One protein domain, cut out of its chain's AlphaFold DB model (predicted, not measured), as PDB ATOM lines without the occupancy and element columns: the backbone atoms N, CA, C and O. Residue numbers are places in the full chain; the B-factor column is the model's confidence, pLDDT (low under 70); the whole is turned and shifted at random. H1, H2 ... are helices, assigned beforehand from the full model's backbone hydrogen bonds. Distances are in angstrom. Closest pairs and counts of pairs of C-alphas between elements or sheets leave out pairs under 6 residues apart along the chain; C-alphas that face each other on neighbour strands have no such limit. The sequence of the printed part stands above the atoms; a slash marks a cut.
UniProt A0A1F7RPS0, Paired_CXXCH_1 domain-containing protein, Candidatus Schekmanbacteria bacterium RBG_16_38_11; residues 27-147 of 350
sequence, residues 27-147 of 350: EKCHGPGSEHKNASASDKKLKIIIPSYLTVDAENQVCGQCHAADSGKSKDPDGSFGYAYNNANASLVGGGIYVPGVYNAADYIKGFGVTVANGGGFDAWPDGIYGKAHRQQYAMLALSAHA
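Overview. This is residues 27 to 147 of the 350 residues of the protein "Paired_CXXCH_1 domain-containing protein" of Candidatus Schekmanbacteria bacterium RBG_16_38_11 (UniProt A0A1F7RPS0). With little regular structure, the domain is a flat slab made mostly of loops, in which H3 and H4 form a helical hairpin and short H2 lies toward one end. The printed part has 121 residues with four named helices, H1 to H4 in chain order, and no named strand. It is all helix by class, though named elements hold only 28 residues; it is compact, with radius of gyration of the C-alphas 15.4 A, spanning 53 by 34 by 17 A.

Arrangement. H3, residues 56 to 67, touches H4, residues 137 to 143, opposite ways at a steep tilt of 39 degrees; their closest C-alphas, of Gly 64 and Tyr 138, are 5.4 A apart. With residues 62 to 63 alone, H3 only just touches H1, residues 27 to 30, with 3 pairs of C-alphas within 8 A, the closest Cys 29 and Val 62 at 5.8 A. H2, residues 34 to 38, is apart from H1, H3 and H4. Every O i to N i+4 pair is within hydrogen-bond range in H2 and H4, and 6 of 8 in H3; H1 is too short for one.

Along the chain. H3 spans 15.6 A from C-alpha 56 at (-13.247, 8.705, -21.615); H4 spans 10.0 A, H2 6.5 A and H1 4.8 A.

Size, cuts and confidence. The farthest C-alphas, of Ser 40 and Pro 126, are 53.5 A apart. Links H2 to H3 and H3 to H4 are long; the printed part has no cut. Residue 71 is under pLDDT 70.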
ATOM      1  N   GLU A  27     -31.544   2.349 -19.816       89.94
ATOM      2  CA  GLU A  27     -30.855   1.588 -20.853       89.94
ATOM      3  C   GLU A  27     -30.101   2.467 -21.849       89.94
ATOM      4  O   GLU A  27     -29.128   2.011 -22.447       89.94
ATOM      5  N   LYS A  28     -30.490   3.740 -21.998       89.62
ATOM      6  CA  LYS A  28     -29.771   4.687 -22.860       89.62
ATOM      7  C   LYS A  28     -28.363   4.970 -22.344       89.62
ATOM      8  O   LYS A  28     -27.454   5.152 -23.143       89.62
ATOM      9  N   CYS A  29     -28.160   4.959 -21.028       92.81
ATOM     10  CA  CYS A  29     -26.851   5.220 -20.419       92.81
ATOM     11  C   CYS A  29     -26.169   3.949 -19.910       92.81
ATOM     12  O   CYS A  29     -24.944   3.877 -19.854       92.81
ATOM     13  N   HIS A  30     -26.964   2.952 -19.533       94.00
ATOM     14  CA  HIS A  30     -26.509   1.767 -18.819       94.00
ATOM     15  C   HIS A  30     -26.596   0.471 -19.643       94.00
ATOM     16  O   HIS A  30     -26.235  -0.599 -19.145       94.00
ATOM     17  N   GLY A  31     -27.048   0.561 -20.899       91.19
ATOM     18  CA  GLY A  31     -27.269  -0.578 -21.787       91.19
ATOM     19  C   GLY A  31     -28.438  -1.477 -21.359       91.19
ATOM     20  O   GLY A  31     -29.205  -1.126 -20.463       91.19
ATOM     21  N   PRO A  32     -28.619  -2.644 -22.002       90.69
ATOM     22  CA  PRO A  32     -29.778  -3.506 -21.767       90.69
ATOM     23  C   PRO A  32     -29.901  -3.980 -20.308       90.69
ATOM     24  O   PRO A  32     -29.025  -4.665 -19.788       90.69
ATOM     25  N   GLY A  33     -31.029  -3.679 -19.657       88.88
ATOM     26  CA  GLY A  33     -31.262  -3.989 -18.239       88.88
ATOM     27  C   GLY A  33     -31.829  -5.386 -17.936       88.88
ATOM     28  O   GLY A  33     -32.088  -5.700 -16.771       88.88
ATOM     29  N   SER A  34     -32.061  -6.235 -18.943       88.31
ATOM     30  CA  SER A  34     -32.710  -7.547 -18.757       88.31
ATOM     31  C   SER A  34     -31.906  -8.477 -17.841       88.31
ATOM     32  O   SER A  34     -32.477  -9.102 -16.945       88.31
ATOM     33  N   GLU A  35     -30.582  -8.515 -17.997       89.94
ATOM     34  CA  GLU A  35     -29.705  -9.271 -17.100       89.94
ATOM     35  C   GLU A  35     -29.669  -8.661 -15.697       89.94
ATOM     36  O   GLU A  35     -29.756  -9.393 -14.714       89.94
ATOM     37  N   HIS A  36     -29.620  -7.329 -15.580       92.62
ATOM     38  CA  HIS A  36     -29.663  -6.638 -14.289       92.62
ATOM     39  C   HIS A  36     -30.932  -6.969 -13.492       92.62
ATOM     40  O   HIS A  36     -30.874  -7.217 -12.283       92.62
ATOM     41  N   LYS A  37     -32.097  -6.997 -14.151       92.94
ATOM     42  CA  LYS A  37     -33.370  -7.348 -13.510       92.94
ATOM     43  C   LYS A  37     -33.322  -8.755 -12.909       92.94
ATOM     44  O   LYS A  37     -33.719  -8.915 -11.754       92.94
ATOM     45  N   ASN A  38     -32.805  -9.718 -13.671       93.62
ATOM     46  CA  ASN A  38     -32.790 -11.144 -13.329       93.62
ATOM     47  C   ASN A  38     -31.605 -11.559 -12.442       93.62
ATOM     48  O   ASN A  38     -31.600 -12.663 -11.904       93.62
ATOM     49  N   ALA A  39     -30.603 -10.693 -12.291       93.25
ATOM     50  CA  ALA A  39     -29.442 -10.953 -11.457       93.25
ATOM     51  C   ALA A  39     -29.801 -11.035  -9.968       93.25
ATOM     52  O   ALA A  39     -30.666 -10.304  -9.464       93.25
ATOM     53  N   SER A  40     -29.053 -11.876  -9.252       94.62
ATOM     54  CA  SER A  40     -29.029 -11.887  -7.791       94.62
ATOM     55  C   SER A  40     -28.629 -10.503  -7.253       94.62
ATOM     56  O   SER A  40     -27.955  -9.725  -7.934       94.62
ATOM     57  N   ALA A  41     -29.014 -10.178  -6.016       92.31
ATOM     58  CA  ALA A  41     -28.680  -8.881  -5.421       92.31
ATOM     59  C   ALA A  41     -27.162  -8.599  -5.412       92.31
ATOM     60  O   ALA A  41     -26.760  -7.458  -5.633       92.31
ATOM     61  N   SER A  42     -26.326  -9.627  -5.222       92.31
ATOM     62  CA  SER A  42     -24.864  -9.499  -5.245       92.31
ATOM     63  C   SER A  42     -24.302  -9.204  -6.639       92.31
ATOM     64  O   SER A  42     -23.298  -8.498  -6.749       92.31
ATOM     65  N   ASP A  43     -24.971  -9.678  -7.693       92.19
ATOM     66  CA  ASP A  43     -24.469  -9.612  -9.071       92.19
ATOM     67  C   ASP A  43     -25.081  -8.465  -9.881       92.19
ATOM     68  O   ASP A  43     -24.580  -8.133 -10.952       92.19
ATOM     69  N   LYS A  44     -26.133  -7.804  -9.376       90.31
ATOM     70  CA  LYS A  44     -26.821  -6.694 -10.063       90.31
ATOM     71  C   LYS A  44     -25.873  -5.617 -10.594       90.31
ATOM     72  O   LYS A  44     -26.058  -5.145 -11.715       90.31
ATOM     73  N   LYS A  45     -24.847  -5.257  -9.819       87.38
ATOM     74  CA  LYS A  45     -23.831  -4.261 -10.205       87.38
ATOM     75  C   LYS A  45     -22.929  -4.708 -11.363       87.38
ATOM     76  O   LYS A  45     -22.346  -3.865 -12.023       87.38
ATOM     77  N   LEU A  46     -22.810  -6.018 -11.596       88.81
ATOM     78  CA  LEU A  46     -22.005  -6.609 -12.672       88.81
ATOM     79  C   LEU A  46     -22.789  -6.730 -13.984       88.81
ATOM     80  O   LEU A  46     -22.213  -7.043 -15.021       88.81
ATOM     81  N   LYS A  47     -24.108  -6.533 -13.931       91.69
ATOM     82  CA  LYS A  47     -25.039  -6.727 -15.050       91.69
ATOM     83  C   LYS A  47     -25.586  -5.419 -15.611       91.69
ATOM     84  O   LYS A  47     -26.621  -5.415 -16.267       91.69
ATOM     85  N   ILE A  48     -24.906  -4.315 -15.323       92.00
ATOM     86  CA  ILE A  48     -25.250  -2.973 -15.777       92.00
ATOM     87  C   ILE A  48     -23.964  -2.244 -16.163       92.00
ATOM     88  O   ILE A  48     -22.947  -2.386 -15.483       92.00
ATOM     89  N   ILE A  49     -23.988  -1.471 -17.248       94.31
ATOM     90  CA  ILE A  49     -22.843  -0.630 -17.598       94.31
ATOM     91  C   ILE A  49     -22.818   0.554 -16.644       94.31
ATOM     92  O   ILE A  49     -23.838   1.199 -16.430       94.31
ATOM     93  N   ILE A  50     -21.660   0.859 -16.072       91.69
ATOM     94  CA  ILE A  50     -21.462   2.045 -15.241       91.69
ATOM     95  C   ILE A  50     -20.592   3.009 -16.058       91.69
ATOM     96  O   ILE A  50     -19.415   2.703 -16.251       91.69
ATOM     97  N   PRO A  51     -21.134   4.145 -16.549       92.69
ATOM     98  CA  PRO A  51     -20.400   5.064 -17.423       92.69
ATOM     99  C   PRO A  51     -19.035   5.503 -16.883       92.69
ATOM    100  O   PRO A  51     -18.077   5.545 -17.644       92.69
ATOM    101  N   SER A  52     -18.905   5.692 -15.566       87.88
ATOM    102  CA  SER A  52     -17.644   6.086 -14.922       87.88
ATOM    103  C   SER A  52     -16.532   5.026 -14.978       87.88
ATOM    104  O   SER A  52     -15.417   5.289 -14.540       87.88
ATOM    105  N   TYR A  53     -16.837   3.804 -15.426       91.44
ATOM    106  CA  TYR A  53     -15.857   2.735 -15.654       91.44
ATOM    107  C   TYR A  53     -15.525   2.534 -17.136       91.44
ATOM    108  O   TYR A  53     -14.728   1.658 -17.470       91.44
ATOM    109  N   LEU A  54     -16.133   3.319 -18.025       94.38
ATOM    110  CA  LEU A  54     -15.807   3.310 -19.442       94.38
ATOM    111  C   LEU A  54     -14.524   4.104 -19.711       94.38
ATOM    112  O   LEU A  54     -14.042   4.873 -18.879       94.38
ATOM    113  N   THR A  55     -13.967   3.930 -20.909       94.38
ATOM    114  CA  THR A  55     -12.963   4.870 -21.408       94.38
ATOM    115  C   THR A  55     -13.596   6.256 -21.557       94.38
ATOM    116  O   THR A  55     -14.797   6.374 -21.789       94.38
ATOM    117  N   VAL A  56     -12.782   7.311 -21.475       92.88
ATOM    118  CA  VAL A  56     -13.247   8.705 -21.615       92.88
ATOM    119  C   VAL A  56     -14.058   8.921 -22.896       92.88
ATOM    120  O   VAL A  56     -15.103   9.565 -22.873       92.88
ATOM    121  N   ASP A  57     -13.597   8.350 -24.009       92.12
ATOM    122  CA  ASP A  57     -14.298   8.418 -25.292       92.12
ATOM    123  C   ASP A  57     -15.675   7.735 -25.221       92.12
ATOM    124  O   ASP A  57     -16.696   8.356 -25.516       92.12
ATOM    125  N   ALA A  58     -15.737   6.497 -24.724       95.50
ATOM    126  CA  ALA A  58     -16.993   5.759 -24.607       95.50
ATOM    127  C   ALA A  58     -17.981   6.399 -23.612       95.50
ATOM    128  O   ALA A  58     -19.188   6.382 -23.861       95.50
ATOM    129  N   GLU A  59     -17.498   6.989 -22.513       95.75
ATOM    130  CA  GLU A  59     -18.342   7.738 -21.578       95.75
ATOM    131  C   GLU A  59     -18.921   8.998 -22.234       95.75
ATOM    132  O   GLU A  59     -20.120   9.248 -22.132       95.75
ATOM    133  N   ASN A  60     -18.116   9.761 -22.979       95.12
ATOM    134  CA  ASN A  60     -18.615  10.929 -23.712       95.12
ATOM    135  C   ASN A  60     -19.636  10.542 -24.787       95.12
ATOM    136  O   ASN A  60     -20.634  11.244 -24.981       95.12
ATOM    137  N   GLN A  61     -19.446   9.400 -25.449       95.62
ATOM    138  CA  GLN A  61     -20.402   8.889 -26.430       95.62
ATOM    139  C   GLN A  61     -21.761   8.533 -25.809       95.62
ATOM    140  O   GLN A  61     -22.764   8.590 -26.520       95.62
ATOM    141  N   VAL A  62     -21.851   8.261 -24.495       95.06
ATOM    142  CA  VAL A  62     -23.146   8.112 -23.799       95.06
ATOM    143  C   VAL A  62     -24.011   9.351 -24.012       95.06
ATOM    144  O   VAL A  62     -25.165   9.231 -24.416       95.06
ATOM    145  N   CYS A  63     -23.449  10.538 -23.788       92.75
ATOM    146  CA  CYS A  63     -24.134  11.814 -23.989       92.75
ATOM    147  C   CYS A  63     -24.236  12.163 -25.478       92.75
ATOM    148  O   CYS A  63     -25.260  12.680 -25.934       92.75
ATOM    149  N   GLY A  64     -23.196  11.824 -26.245       92.31
ATOM    150  CA  GLY A  64     -23.132  12.009 -27.692       92.31
ATOM    151  C   GLY A  64     -24.282  11.342 -28.448       92.31
ATOM    152  O   GLY A  64     -24.674  11.847 -29.496       92.31
ATOM    153  N   GLN A  65     -24.902  10.293 -27.890       91.00
ATOM    154  CA  GLN A  65     -26.096   9.662 -28.468       91.00
ATOM    155  C   GLN A  65     -27.190  10.655 -28.877       91.00
ATOM    156  O   GLN A  65     -27.937  10.414 -29.826       91.00
ATOM    157  N   CYS A  66     -27.296  11.753 -28.131       88.31
ATOM    158  CA  CYS A  66     -28.229  12.829 -28.417       88.31
ATOM    159  C   CYS A  66     -27.529  14.173 -28.621       88.31
ATOM    160  O   CYS A  66     -28.061  14.988 -29.362       88.31
ATOM    161  N   HIS A  67     -26.373  14.401 -27.987       89.44
ATOM    162  CA  HIS A  67     -25.664  15.685 -27.934       89.44
ATOM    163  C   HIS A  67     -24.451  15.790 -28.872       89.44
ATOM    164  O   HIS A  67     -23.524  16.540 -28.573       89.44
ATOM    165  N   ALA A  68     -24.428  15.061 -29.992       87.62
ATOM    166  CA  ALA A  68     -23.321  15.116 -30.957       87.62
ATOM    167  C   ALA A  68     -23.632  15.737 -32.317       87.62
ATOM    168  O   ALA A  68     -22.698  16.045 -33.057       87.62
ATOM    169  N   ALA A  69     -24.901  15.895 -32.668       82.69
ATOM    170  CA  ALA A  69     -25.306  16.378 -33.975       82.69
ATOM    171  C   ALA A  69     -26.683  17.026 -33.888       82.69
ATOM    172  O   ALA A  69     -27.542  16.576 -33.126       82.69
ATOM    173  N   ASP A  70     -26.901  18.024 -34.739       76.69
ATOM    174  CA  ASP A  70     -28.201  18.676 -34.881       76.69
ATOM    175  C   ASP A  70     -29.247  17.657 -35.328       76.69
ATOM    176  O   ASP A  70     -30.140  17.246 -34.589       76.69
ATOM    177  N   SER A  71     -29.014  17.081 -36.494       69.06
ATOM    178  CA  SER A  71     -29.840  16.043 -37.084       69.06
ATOM    179  C   SER A  71     -29.285  14.645 -36.801       69.06
ATOM    180  O   SER A  71     -29.297  13.791 -37.679       69.06
ATOM    181  N   GLY A  72     -28.815  14.379 -35.576       72.00
ATOM    182  CA  GLY A  72     -28.373  13.040 -35.172       72.00
ATOM    183  C   GLY A  72     -29.489  12.004 -35.365       72.00
ATOM    184  O   GLY A  72     -30.417  11.925 -34.558       72.00
ATOM    185  N   LYS A  73     -29.425  11.243 -36.462       85.69
ATOM    186  CA  LYS A  73     -30.373  10.176 -36.818       85.69
ATOM    187  C   LYS A  73     -29.667   8.828 -36.895       85.69
ATOM    188  O   LYS A  73     -28.439   8.778 -36.983       85.69
ATOM    189  N   SER A  74     -30.450   7.751 -36.900       91.25
ATOM    190  CA  SER A  74     -29.952   6.389 -37.088       91.25
ATOM    191  C   SER A  74     -29.078   6.256 -38.329       91.25
ATOM    192  O   SER A  74     -29.361   6.842 -39.378       91.25
ATOM    193  N   LYS A  75     -28.022   5.453 -38.201       91.19
ATOM    194  CA  LYS A  75     -27.139   5.091 -39.310       91.19
ATOM    195  C   LYS A  75     -27.806   4.096 -40.257       91.19
ATOM    196  O   LYS A  75     -27.633   4.212 -41.466       91.19
ATOM    197  N   ASP A  76     -28.547   3.135 -39.709       90.62
ATOM    198  CA  ASP A  76     -29.199   2.070 -40.473       90.62
ATOM    199  C   ASP A  76     -30.521   1.640 -39.804       90.62
ATOM    200  O   ASP A  76     -30.480   1.173 -38.665       90.62
ATOM    201  N   PRO A  77     -31.687   1.771 -40.465       89.06
ATOM    202  CA  PRO A  77     -31.876   2.426 -41.756       89.06
ATOM    203  C   PRO A  77     -31.572   3.926 -41.656       89.06
ATOM    204  O   PRO A  77     -31.896   4.583 -40.659       89.06
ATOM    205  N   ASP A  78     -30.895   4.455 -42.677       88.69
ATOM    206  CA  ASP A  78     -30.372   5.824 -42.679       88.69
ATOM    207  C   ASP A  78     -31.491   6.843 -42.422       88.69
ATOM    208  O   ASP A  78     -32.557   6.794 -43.039       88.69
ATOM    209  N   GLY A  79     -31.269   7.749 -41.469       83.81
ATOM    210  CA  GLY A  79     -32.160   8.879 -41.199       83.81
ATOM    211  C   GLY A  79     -33.499   8.534 -40.537       83.81
ATOM    212  O   GLY A  79     -34.245   9.445 -40.180       83.81
ATOM    213  N   SER A  80     -33.810   7.250 -40.363       84.88
ATOM    214  CA  SER A  80     -35.164   6.781 -40.048       84.88
ATOM    215  C   SER A  80     -35.576   7.001 -38.590       84.88
ATOM    216  O   SER A  80     -36.751   7.227 -38.310       84.88
ATOM    217  N   PHE A  81     -34.627   6.974 -37.651       85.12
ATOM    218  CA  PHE A  81     -34.900   7.138 -36.223       85.12
ATOM    219  C   PHE A  81     -34.165   8.337 -35.626       85.12
ATOM    220  O   PHE A  81     -33.038   8.648 -35.996       85.12
ATOM    221  N   GLY A  82     -34.789   8.999 -34.647       81.94
ATOM    222  CA  GLY A  82     -34.190  10.093 -33.867       81.94
ATOM    223  C   GLY A  82     -33.280   9.635 -32.721       81.94
ATOM    224  O   GLY A  82     -33.071  10.395 -31.781       81.94
ATOM    225  N   TYR A  83     -32.804   8.390 -32.761       85.06
ATOM    226  CA  TYR A  83     -31.933   7.786 -31.758       85.06
ATOM    227  C   TYR A  83     -30.877   6.901 -32.429       85.06
ATOM    228  O   TYR A  83     -31.042   6.475 -33.572       85.06
ATOM    229  N   ALA A  84     -29.801   6.618 -31.695       91.88
ATOM    230  CA  ALA A  84     -28.683   5.796 -32.144       91.88
ATOM    231  C   ALA A  84     -29.127   4.346 -32.413       91.88
ATOM    232  O   ALA A  84     -29.331   3.564 -31.476       91.88
ATOM    233  N   TYR A  85     -29.289   3.998 -33.692       92.69
ATOM    234  CA  TYR A  85     -29.760   2.688 -34.139       92.69
ATOM    235  C   TYR A  85     -29.029   2.226 -35.401       92.69
ATOM    236  O   TYR A  85     -28.741   3.027 -36.298       92.69
ATOM    237  N   ASN A  86     -28.750   0.927 -35.445       95.25
ATOM    238  CA  ASN A  86     -28.138   0.244 -36.570       95.25
ATOM    239  C   ASN A  86     -28.752  -1.160 -36.736       95.25
ATOM    240  O   ASN A  86     -28.543  -2.047 -35.903       95.25
ATOM    241  N   ASN A  87     -29.502  -1.360 -37.821       93.06
ATOM    242  CA  ASN A  87     -30.195  -2.608 -38.125       93.06
ATOM    243  C   ASN A  87     -29.244  -3.782 -38.402       93.06
ATOM    244  O   ASN A  87     -29.585  -4.918 -38.069       93.06
ATOM    245  N   ALA A  88     -28.038  -3.536 -38.917       94.12
ATOM    246  CA  ALA A  88     -27.012  -4.574 -39.051       94.12
ATOM    247  C   ALA A  88     -26.669  -5.244 -37.705       94.12
ATOM    248  O   ALA A  88     -26.283  -6.412 -37.673       94.12
ATOM    249  N   ASN A  89     -26.893  -4.541 -36.590       95.06
ATOM    250  CA  ASN A  89     -26.638  -5.031 -35.236       95.06
ATOM    251  C   ASN A  89     -27.916  -5.508 -34.518       95.06
ATOM    252  O   ASN A  89     -27.896  -5.724 -33.305       95.06
ATOM    253  N   ALA A  90     -29.030  -5.706 -35.240       91.38
ATOM    254  CA  ALA A  90     -30.313  -6.130 -34.668       91.38
ATOM    255  C   ALA A  90     -30.260  -7.495 -33.953       91.38
ATOM    256  O   ALA A  90     -31.049  -7.746 -33.043       91.38
ATOM    257  N   SER A  91     -29.330  -8.372 -34.344       92.50
ATOM    258  CA  SER A  91     -29.100  -9.684 -33.720       92.50
ATOM    259  C   SER A  91     -28.067  -9.665 -32.587       92.50
ATOM    260  O   SER A  91     -27.878 -10.685 -31.923       92.50
ATOM    261  N   LEU A  92     -27.392  -8.536 -32.363       93.88
ATOM    262  CA  LEU A  92     -26.352  -8.389 -31.346       93.88
ATOM    263  C   LEU A  92     -26.925  -7.816 -30.041       93.88
ATOM    264  O   LEU A  92     -28.106  -7.469 -29.939       93.88
ATOM    265  N   VAL A  93     -26.075  -7.697 -29.015       90.44
ATOM    266  CA  VAL A  93     -26.463  -7.060 -27.748       90.44
ATOM    267  C   VAL A  93     -26.981  -5.643 -28.011       90.44
ATOM    268  O   VAL A  93     -26.408  -4.907 -28.809       90.44
ATOM    269  N   GLY A  94     -28.096  -5.278 -27.376       88.75
ATOM    270  CA  GLY A  94     -28.801  -4.019 -27.644       88.75
ATOM    271  C   GLY A  94     -29.870  -4.103 -28.734       88.75
ATOM    272  O   GLY A  94     -30.676  -3.183 -28.839       88.75
ATOM    273  N   GLY A  95     -29.935  -5.193 -29.508       90.88
ATOM    274  CA  GLY A  95     -30.994  -5.403 -30.501       90.88
ATOM    275  C   GLY A  95     -31.048  -4.296 -31.555       90.88
ATOM    276  O   GLY A  95     -32.130  -3.822 -31.896       90.88
ATOM    277  N   GLY A  96     -29.877  -3.839 -32.008       91.62
ATOM    278  CA  GLY A  96     -29.712  -2.725 -32.946       91.62
ATOM    279  C   GLY A  96     -29.659  -1.338 -32.297       91.62
ATOM    280  O   GLY A  96     -29.303  -0.378 -32.971       91.62
ATOM    281  N   ILE A  97     -29.942  -1.199 -30.999       92.00
ATOM    282  CA  ILE A  97     -29.725   0.052 -30.252       92.00
ATOM    283  C   ILE A  97     -28.256   0.141 -29.825       92.00
ATOM    284  O   ILE A  97     -27.639  -0.870 -29.485       92.00
ATOM    285  N   TYR A  98     -27.697   1.352 -29.837       94.56
ATOM    286  CA  TYR A  98     -26.358   1.609 -29.309       94.56
ATOM    287  C   TYR A  98     -26.234   1.175 -27.838       94.56
ATOM    288  O   TYR A  98     -27.134   1.391 -27.026       94.56
ATOM    289  N   VAL A  99     -25.091   0.583 -27.491       95.19
ATOM    290  CA  VAL A  99     -24.765   0.111 -26.143       95.19
ATOM    291  C   VAL A  99     -23.419   0.723 -25.737       95.19
ATOM    292  O   VAL A  99     -22.403   0.402 -26.364       95.19
ATOM    293  N   PRO A 100     -23.387   1.593 -24.708       94.81
ATOM    294  CA  PRO A 100     -22.167   2.268 -24.279       94.81
ATOM    295  C   PRO A 100     -21.013   1.321 -23.951       94.81
ATOM    296  O   PRO A 100     -21.198   0.318 -23.266       94.81
ATOM    297  N   GLY A 101     -19.810   1.643 -24.429       94.12
ATOM    298  CA  GLY A 101     -18.604   0.849 -24.169       94.12
ATOM    299  C   GLY A 101     -18.525  -0.488 -24.913       94.12
ATOM    300  O   GLY A 101     -17.483  -1.134 -24.863       94.12
ATOM    301  N   VAL A 102     -19.591  -0.893 -25.610       95.19
ATOM    302  CA  VAL A 102     -19.610  -2.083 -26.475       95.19
ATOM    303  C   VAL A 102     -19.439  -1.688 -27.938       95.19
ATOM    304  O   VAL A 102     -18.719  -2.359 -28.674       95.19
ATOM    305  N   TYR A 103     -20.077  -0.593 -28.352       96.44
ATOM    306  CA  TYR A 103     -20.032  -0.094 -29.724       96.44
ATOM    307  C   TYR A 103     -19.513   1.341 -29.792       96.44
ATOM    308  O   TYR A 103     -19.449   2.030 -28.776       96.44
ATOM    309  N   ASN A 104     -19.190   1.795 -31.004       95.38
ATOM    310  CA  ASN A 104     -18.880   3.191 -31.289       95.38
ATOM    311  C   ASN A 104     -20.137   3.921 -31.785       95.38
ATOM    312  O   ASN A 104     -20.851   3.429 -32.660       95.38
ATOM    313  N   ALA A 105     -20.422   5.104 -31.243       94.50
ATOM    314  CA  ALA A 105     -21.600   5.886 -31.613       94.50
ATOM    315  C   ALA A 105     -21.609   6.304 -33.096       94.50
ATOM    316  O   ALA A 105     -22.686   6.447 -33.677       94.50
ATOM    317  N   ALA A 106     -20.443   6.424 -33.741       93.81
ATOM    318  CA  ALA A 106     -20.337   6.718 -35.171       93.81
ATOM    319  C   ALA A 106     -20.924   5.618 -36.075       93.81
ATOM    320  O   ALA A 106     -21.366   5.907 -37.191       93.81
ATOM    321  N   ASP A 107     -21.011   4.381 -35.577       95.25
ATOM    322  CA  ASP A 107     -21.645   3.268 -36.290       95.25
ATOM    323  C   ASP A 107     -23.175   3.286 -36.160       95.25
ATOM    324  O   ASP A 107     -23.867   2.538 -36.846       95.25
ATOM    325  N   TYR A 108     -23.724   4.132 -35.285       95.12
ATOM    326  CA  TYR A 108     -25.153   4.182 -34.958       95.12
ATOM    327  C   TYR A 108     -25.799   5.534 -35.265       95.12
ATOM    328  O   TYR A 108     -27.024   5.604 -35.390       95.12
ATOM    329  N   ILE A 109     -25.001   6.597 -35.389       93.06
ATOM    330  CA  ILE A 109     -25.460   7.959 -35.659       93.06
ATOM    331  C   ILE A 109     -24.824   8.480 -36.942       93.06
ATOM    332  O   ILE A 109     -23.602   8.506 -37.103       93.06
ATOM    333  N   LYS A 110     -25.664   8.956 -37.860       89.62
ATOM    334  CA  LYS A 110     -25.210   9.599 -39.092       89.62
ATOM    335  C   LYS A 110     -24.406  10.862 -38.778       89.62
ATOM    336  O   LYS A 110     -24.879  11.747 -38.071       89.62
ATOM    337  N   GLY A 111     -23.205  10.953 -39.350       87.69
ATOM    338  CA  GLY A 111     -22.383  12.157 -39.265       87.69
ATOM    339  C   GLY A 111     -21.881  12.486 -37.858       87.69
ATOM    340  O   GLY A 111     -21.552  13.640 -37.585       87.69
ATOM    341  N   PHE A 112     -21.847  11.495 -36.965       91.75
ATOM    342  CA  PHE A 112     -21.420  11.654 -35.580       91.75
ATOM    343  C   PHE A 112     -20.020  12.272 -35.476       91.75
ATOM    344  O   PHE A 112     -19.059  11.717 -36.004       91.75
ATOM    345  N   GLY A 113     -19.907  13.414 -34.793       86.94
ATOM    346  CA  GLY A 113     -18.626  14.097 -34.573       86.94
ATOM    347  C   GLY A 113     -17.966  14.669 -35.834       86.94
ATOM    348  O   GLY A 113     -16.826  15.116 -35.763       86.94
ATOM    349  N   VAL A 114     -18.654  14.669 -36.979       88.25
ATOM    350  CA  VAL A 114     -18.146  15.196 -38.253       88.25
ATOM    351  C   VAL A 114     -18.936  16.444 -38.624       88.25
ATOM    352  O   VAL A 114     -20.156  16.479 -38.454       88.25
ATOM    353  N   THR A 115     -18.263  17.472 -39.144       88.62
ATOM    354  CA  THR A 115     -18.928  18.712 -39.563       88.62
ATOM    355  C   THR A 115     -19.828  18.503 -40.779       88.62
ATOM    356  O   THR A 115     -19.523  17.678 -41.641       88.62
ATOM    357  N   VAL A 116     -20.901  19.287 -40.911       87.25
ATOM    358  CA  VAL A 116     -21.782  19.268 -42.099       87.25
ATOM    359  C   VAL A 116     -20.991  19.521 -43.386       87.25
ATOM    360  O   VAL A 116     -21.197  18.827 -44.380       87.25
ATOM    361  N   ALA A 117     -20.011  20.432 -43.348       83.56
ATOM    362  CA  ALA A 117     -19.107  20.706 -44.470       83.56
ATOM    363  C   ALA A 117     -18.325  19.467 -44.954       83.56
ATOM    364  O   ALA A 117     -17.964  19.385 -46.124       83.56
ATOM    365  N   ASN A 118     -18.112  18.485 -44.073       84.94
ATOM    366  CA  ASN A 118     -17.440  17.218 -44.363       84.94
ATOM    367  C   ASN A 118     -18.424  16.031 -44.440       84.94
ATOM    368  O   ASN A 118     -18.029  14.880 -44.261       84.94
ATOM    369  N   GLY A 119     -19.715  16.294 -44.683       83.75
ATOM    370  CA  GLY A 119     -20.752  15.262 -44.813       83.75
ATOM    371  C   GLY A 119     -21.262  14.689 -43.485       83.75
ATOM    372  O   GLY A 119     -21.854  13.607 -43.467       83.75
ATOM    373  N   GLY A 120     -21.011  15.383 -42.373       87.56
ATOM    374  CA  GLY A 120     -21.430  14.996 -41.031       87.56
ATOM    375  C   GLY A 120     -22.680  15.713 -40.503       87.56
ATOM    376  O   GLY A 120     -23.452  16.280 -41.268       87.56
ATOM    377  N   GLY A 121     -22.898  15.646 -39.183       87.44
ATOM    378  CA  GLY A 121     -24.074  16.192 -38.485       87.44
ATOM    379  C   GLY A 121     -23.777  17.349 -37.518       87.44
ATOM    380  O   GLY A 121     -24.698  17.879 -36.889       87.44
ATOM    381  N   PHE A 122     -22.508  17.738 -37.378       88.75
ATOM    382  CA  PHE A 122     -22.087  18.907 -36.608       88.75
ATOM    383  C   PHE A 122     -22.133  20.159 -37.499       88.75
ATOM    384  O   PHE A 122     -21.237  20.424 -38.297       88.75
ATOM    385  N   ASP A 123     -23.231  20.900 -37.421       86.94
ATOM    386  CA  ASP A 123     -23.379  22.206 -38.063       86.94
ATOM    387  C   ASP A 123     -22.572  23.236 -37.275       86.94
ATOM    388  O   ASP A 123     -22.994  23.663 -36.202       86.94
ATOM    389  N   ALA A 124     -21.373  23.541 -37.759       85.88
ATOM    390  CA  ALA A 124     -20.431  24.427 -37.101       85.88
ATOM    391  C   ALA A 124     -20.447  25.814 -37.747       85.88
ATOM    392  O   ALA A 124     -20.728  25.963 -38.939       85.88
ATOM    393  N   TRP A 125     -20.062  26.825 -36.976       82.50
ATOM    394  CA  TRP A 125     -19.672  28.119 -37.528       82.50
ATOM    395  C   TRP A 125     -18.508  27.960 -38.528       82.50
ATOM    396  O   TRP A 125     -17.834  26.928 -38.523       82.50
ATOM    397  N   PRO A 126     -18.231  28.956 -39.398       82.38
ATOM    398  CA  PRO A 126     -17.152  28.873 -40.391       82.38
ATOM    399  C   PRO A 126     -15.753  28.526 -39.851       82.38
ATOM    400  O   PRO A 126     -14.896  28.106 -40.624       82.38
ATOM    401  N   ASP A 127     -15.512  28.675 -38.546       82.75
ATOM    402  CA  ASP A 127     -14.288  28.210 -37.878       82.75
ATOM    403  C   ASP A 127     -14.196  26.685 -37.697       82.75
ATOM    404  O   ASP A 127     -13.105  26.164 -37.469       82.75
ATOM    405  N   GLY A 128     -15.310  25.958 -37.806       85.75
ATOM    406  CA  GLY A 128     -15.386  24.515 -37.594       85.75
ATOM    407  C   GLY A 128     -15.301  24.077 -36.128       85.75
ATOM    408  O   GLY A 128     -15.204  22.877 -35.874       85.75
ATOM    409  N   ILE A 129     -15.319  25.015 -35.176       86.88
ATOM    410  CA  ILE A 129     -15.074  24.769 -33.748       86.88
ATOM    411  C   ILE A 129     -16.363  24.879 -32.943       86.88
ATOM    412  O   ILE A 129     -16.668  23.990 -32.144       86.88
ATOM    413  N   TYR A 130     -17.124  25.954 -33.140       85.75
ATOM    414  CA  TYR A 130     -18.327  26.211 -32.354       85.75
ATOM    415  C   TYR A 130     -19.570  25.717 -33.081       85.75
ATOM    416  O   TYR A 130     -19.687  25.832 -34.300       85.75
ATOM    417  N   GLY A 131     -20.528  25.194 -32.320       83.12
ATOM    418  CA  GLY A 131     -21.810  24.762 -32.858       83.12
ATOM    419  C   GLY A 131     -22.709  25.926 -33.273       83.12
ATOM    420  O   GLY A 131     -22.831  26.911 -32.544       83.12
ATOM    421  N   LYS A 132     -23.352  25.788 -34.435       79.88
ATOM    422  CA  LYS A 132     -24.391  26.683 -34.965       79.88
ATOM    423  C   LYS A 132     -25.805  26.131 -34.749       79.88
ATOM    424  O   LYS A 132     -26.781  26.848 -34.934       79.88
ATOM    425  N   ALA A 133     -25.948  24.903 -34.259       78.38
ATOM    426  CA  ALA A 133     -27.259  24.284 -34.127       78.38
ATOM    427  C   ALA A 133     -27.412  23.462 -32.841       78.38
ATOM    428  O   ALA A 133     -26.585  23.507 -31.926       78.38
ATOM    429  N   HIS A 134     -28.537  22.764 -32.699       77.75
ATOM    430  CA  HIS A 134     -28.893  22.165 -31.424       77.75
ATOM    431  C   HIS A 134     -28.111  20.881 -31.148       77.75
ATOM    432  O   HIS A 134     -27.831  20.100 -32.046       77.75
ATOM    433  N   ARG A 135     -27.830  20.596 -29.870       81.81
ATOM    434  CA  ARG A 135     -27.290  19.296 -29.427       81.81
ATOM    435  C   ARG A 135     -25.904  18.946 -29.999       81.81
ATOM    436  O   ARG A 135     -25.676  17.832 -30.460       81.81
ATOM    437  N   GLN A 136     -24.971  19.891 -29.955       87.38
ATOM    438  CA  GLN A 136     -23.624  19.748 -30.526       87.38
ATOM    439  C   GLN A 136     -22.500  19.760 -29.474       87.38
ATOM    440  O   GLN A 136     -21.321  19.917 -29.795       87.38
ATOM    441  N   GLN A 137     -22.857  19.592 -28.198       89.19
ATOM    442  CA  GLN A 137     -21.942  19.700 -27.062       89.19
ATOM    443  C   GLN A 137     -20.809  18.672 -27.099       89.19
ATOM    444  O   GLN A 137     -19.697  18.995 -26.699       89.19
ATOM    445  N   TYR A 138     -21.061  17.456 -27.591       91.94
ATOM    446  CA  TYR A 138     -20.045  16.408 -27.710       91.94
ATOM    447  C   TYR A 138     -18.918  16.823 -28.660       91.94
ATOM    448  O   TYR A 138     -17.753  16.696 -28.298       91.94
ATOM    449  N   ALA A 139     -19.255  17.350 -29.845       90.69
ATOM    450  CA  ALA A 139     -18.259  17.768 -30.830       90.69
ATOM    451  C   ALA A 139     -17.404  18.924 -30.291       90.69
ATOM    452  O   ALA A 139     -16.181  18.869 -30.355       90.69
ATOM    453  N   MET A 140     -18.040  19.913 -29.659       90.94
ATOM    454  CA  MET A 140     -17.335  21.015 -29.000       90.94
ATOM    455  C   MET A 140     -16.456  20.526 -27.835       90.94
ATOM    456  O   MET A 140     -15.276  20.856 -27.776       90.94
ATOM    457  N   LEU A 141     -16.967  19.676 -26.937       92.75
ATOM    458  CA  LEU A 141     -16.162  19.121 -25.841       92.75
ATOM    459  C   LEU A 141     -14.945  18.365 -26.380       92.75
ATOM    460  O   LEU A 141     -13.850  18.535 -25.846       92.75
ATOM    461  N   ALA A 142     -15.116  17.587 -27.452       92.38
ATOM    462  CA  ALA A 142     -14.046  16.834 -28.099       92.38
ATOM    463  C   ALA A 142     -12.949  17.721 -28.713       92.38
ATOM    464  O   ALA A 142     -11.852  17.223 -28.944       92.38
ATOM    465  N   LEU A 143     -13.210  19.010 -28.948       91.19
ATOM    466  CA  LEU A 143     -12.219  19.999 -29.392       91.19
ATOM    467  C   LEU A 143     -11.587  20.779 -28.224       91.19
ATOM    468  O   LEU A 143     -10.565  21.436 -28.401       91.19
ATOM    469  N   SER A 144     -12.156  20.689 -27.021       93.00
ATOM    470  CA  SER A 144     -11.716  21.448 -25.845       93.00
ATOM    471  C   SER A 144     -10.417  20.923 -25.221       93.00
ATOM    472  O   SER A 144     -10.102  19.729 -25.279       93.00
ATOM    473  N   ALA A 145      -9.722  21.791 -24.479       92.88
ATOM    474  CA  ALA A 145      -8.620  21.379 -23.605       92.88
ATOM    475  C   ALA A 145      -9.082  20.434 -22.476       92.88
ATOM    476  O   ALA A 145      -8.297  19.623 -21.989       92.88
ATOM    477  N   HIS A 146     -10.356  20.482 -22.074       92.88
ATOM    478  CA  HIS A 146     -10.894  19.580 -21.051       92.88
ATOM    479  C   HIS A 146     -10.926  18.122 -21.525       92.88
ATOM    480  O   HIS A 146     -10.635  17.227 -20.734       92.88
ATOM    481  N   ALA A 147     -11.190  17.867 -22.809       92.56
ATOM    482  CA  ALA A 147     -11.059  16.528 -23.390       92.56
ATOM    483  C   ALA A 147      -9.617  16.213 -23.836       92.56
ATOM    484  O   ALA A 147      -9.185  15.059 -23.761       92.56
TER     485      ALA A 147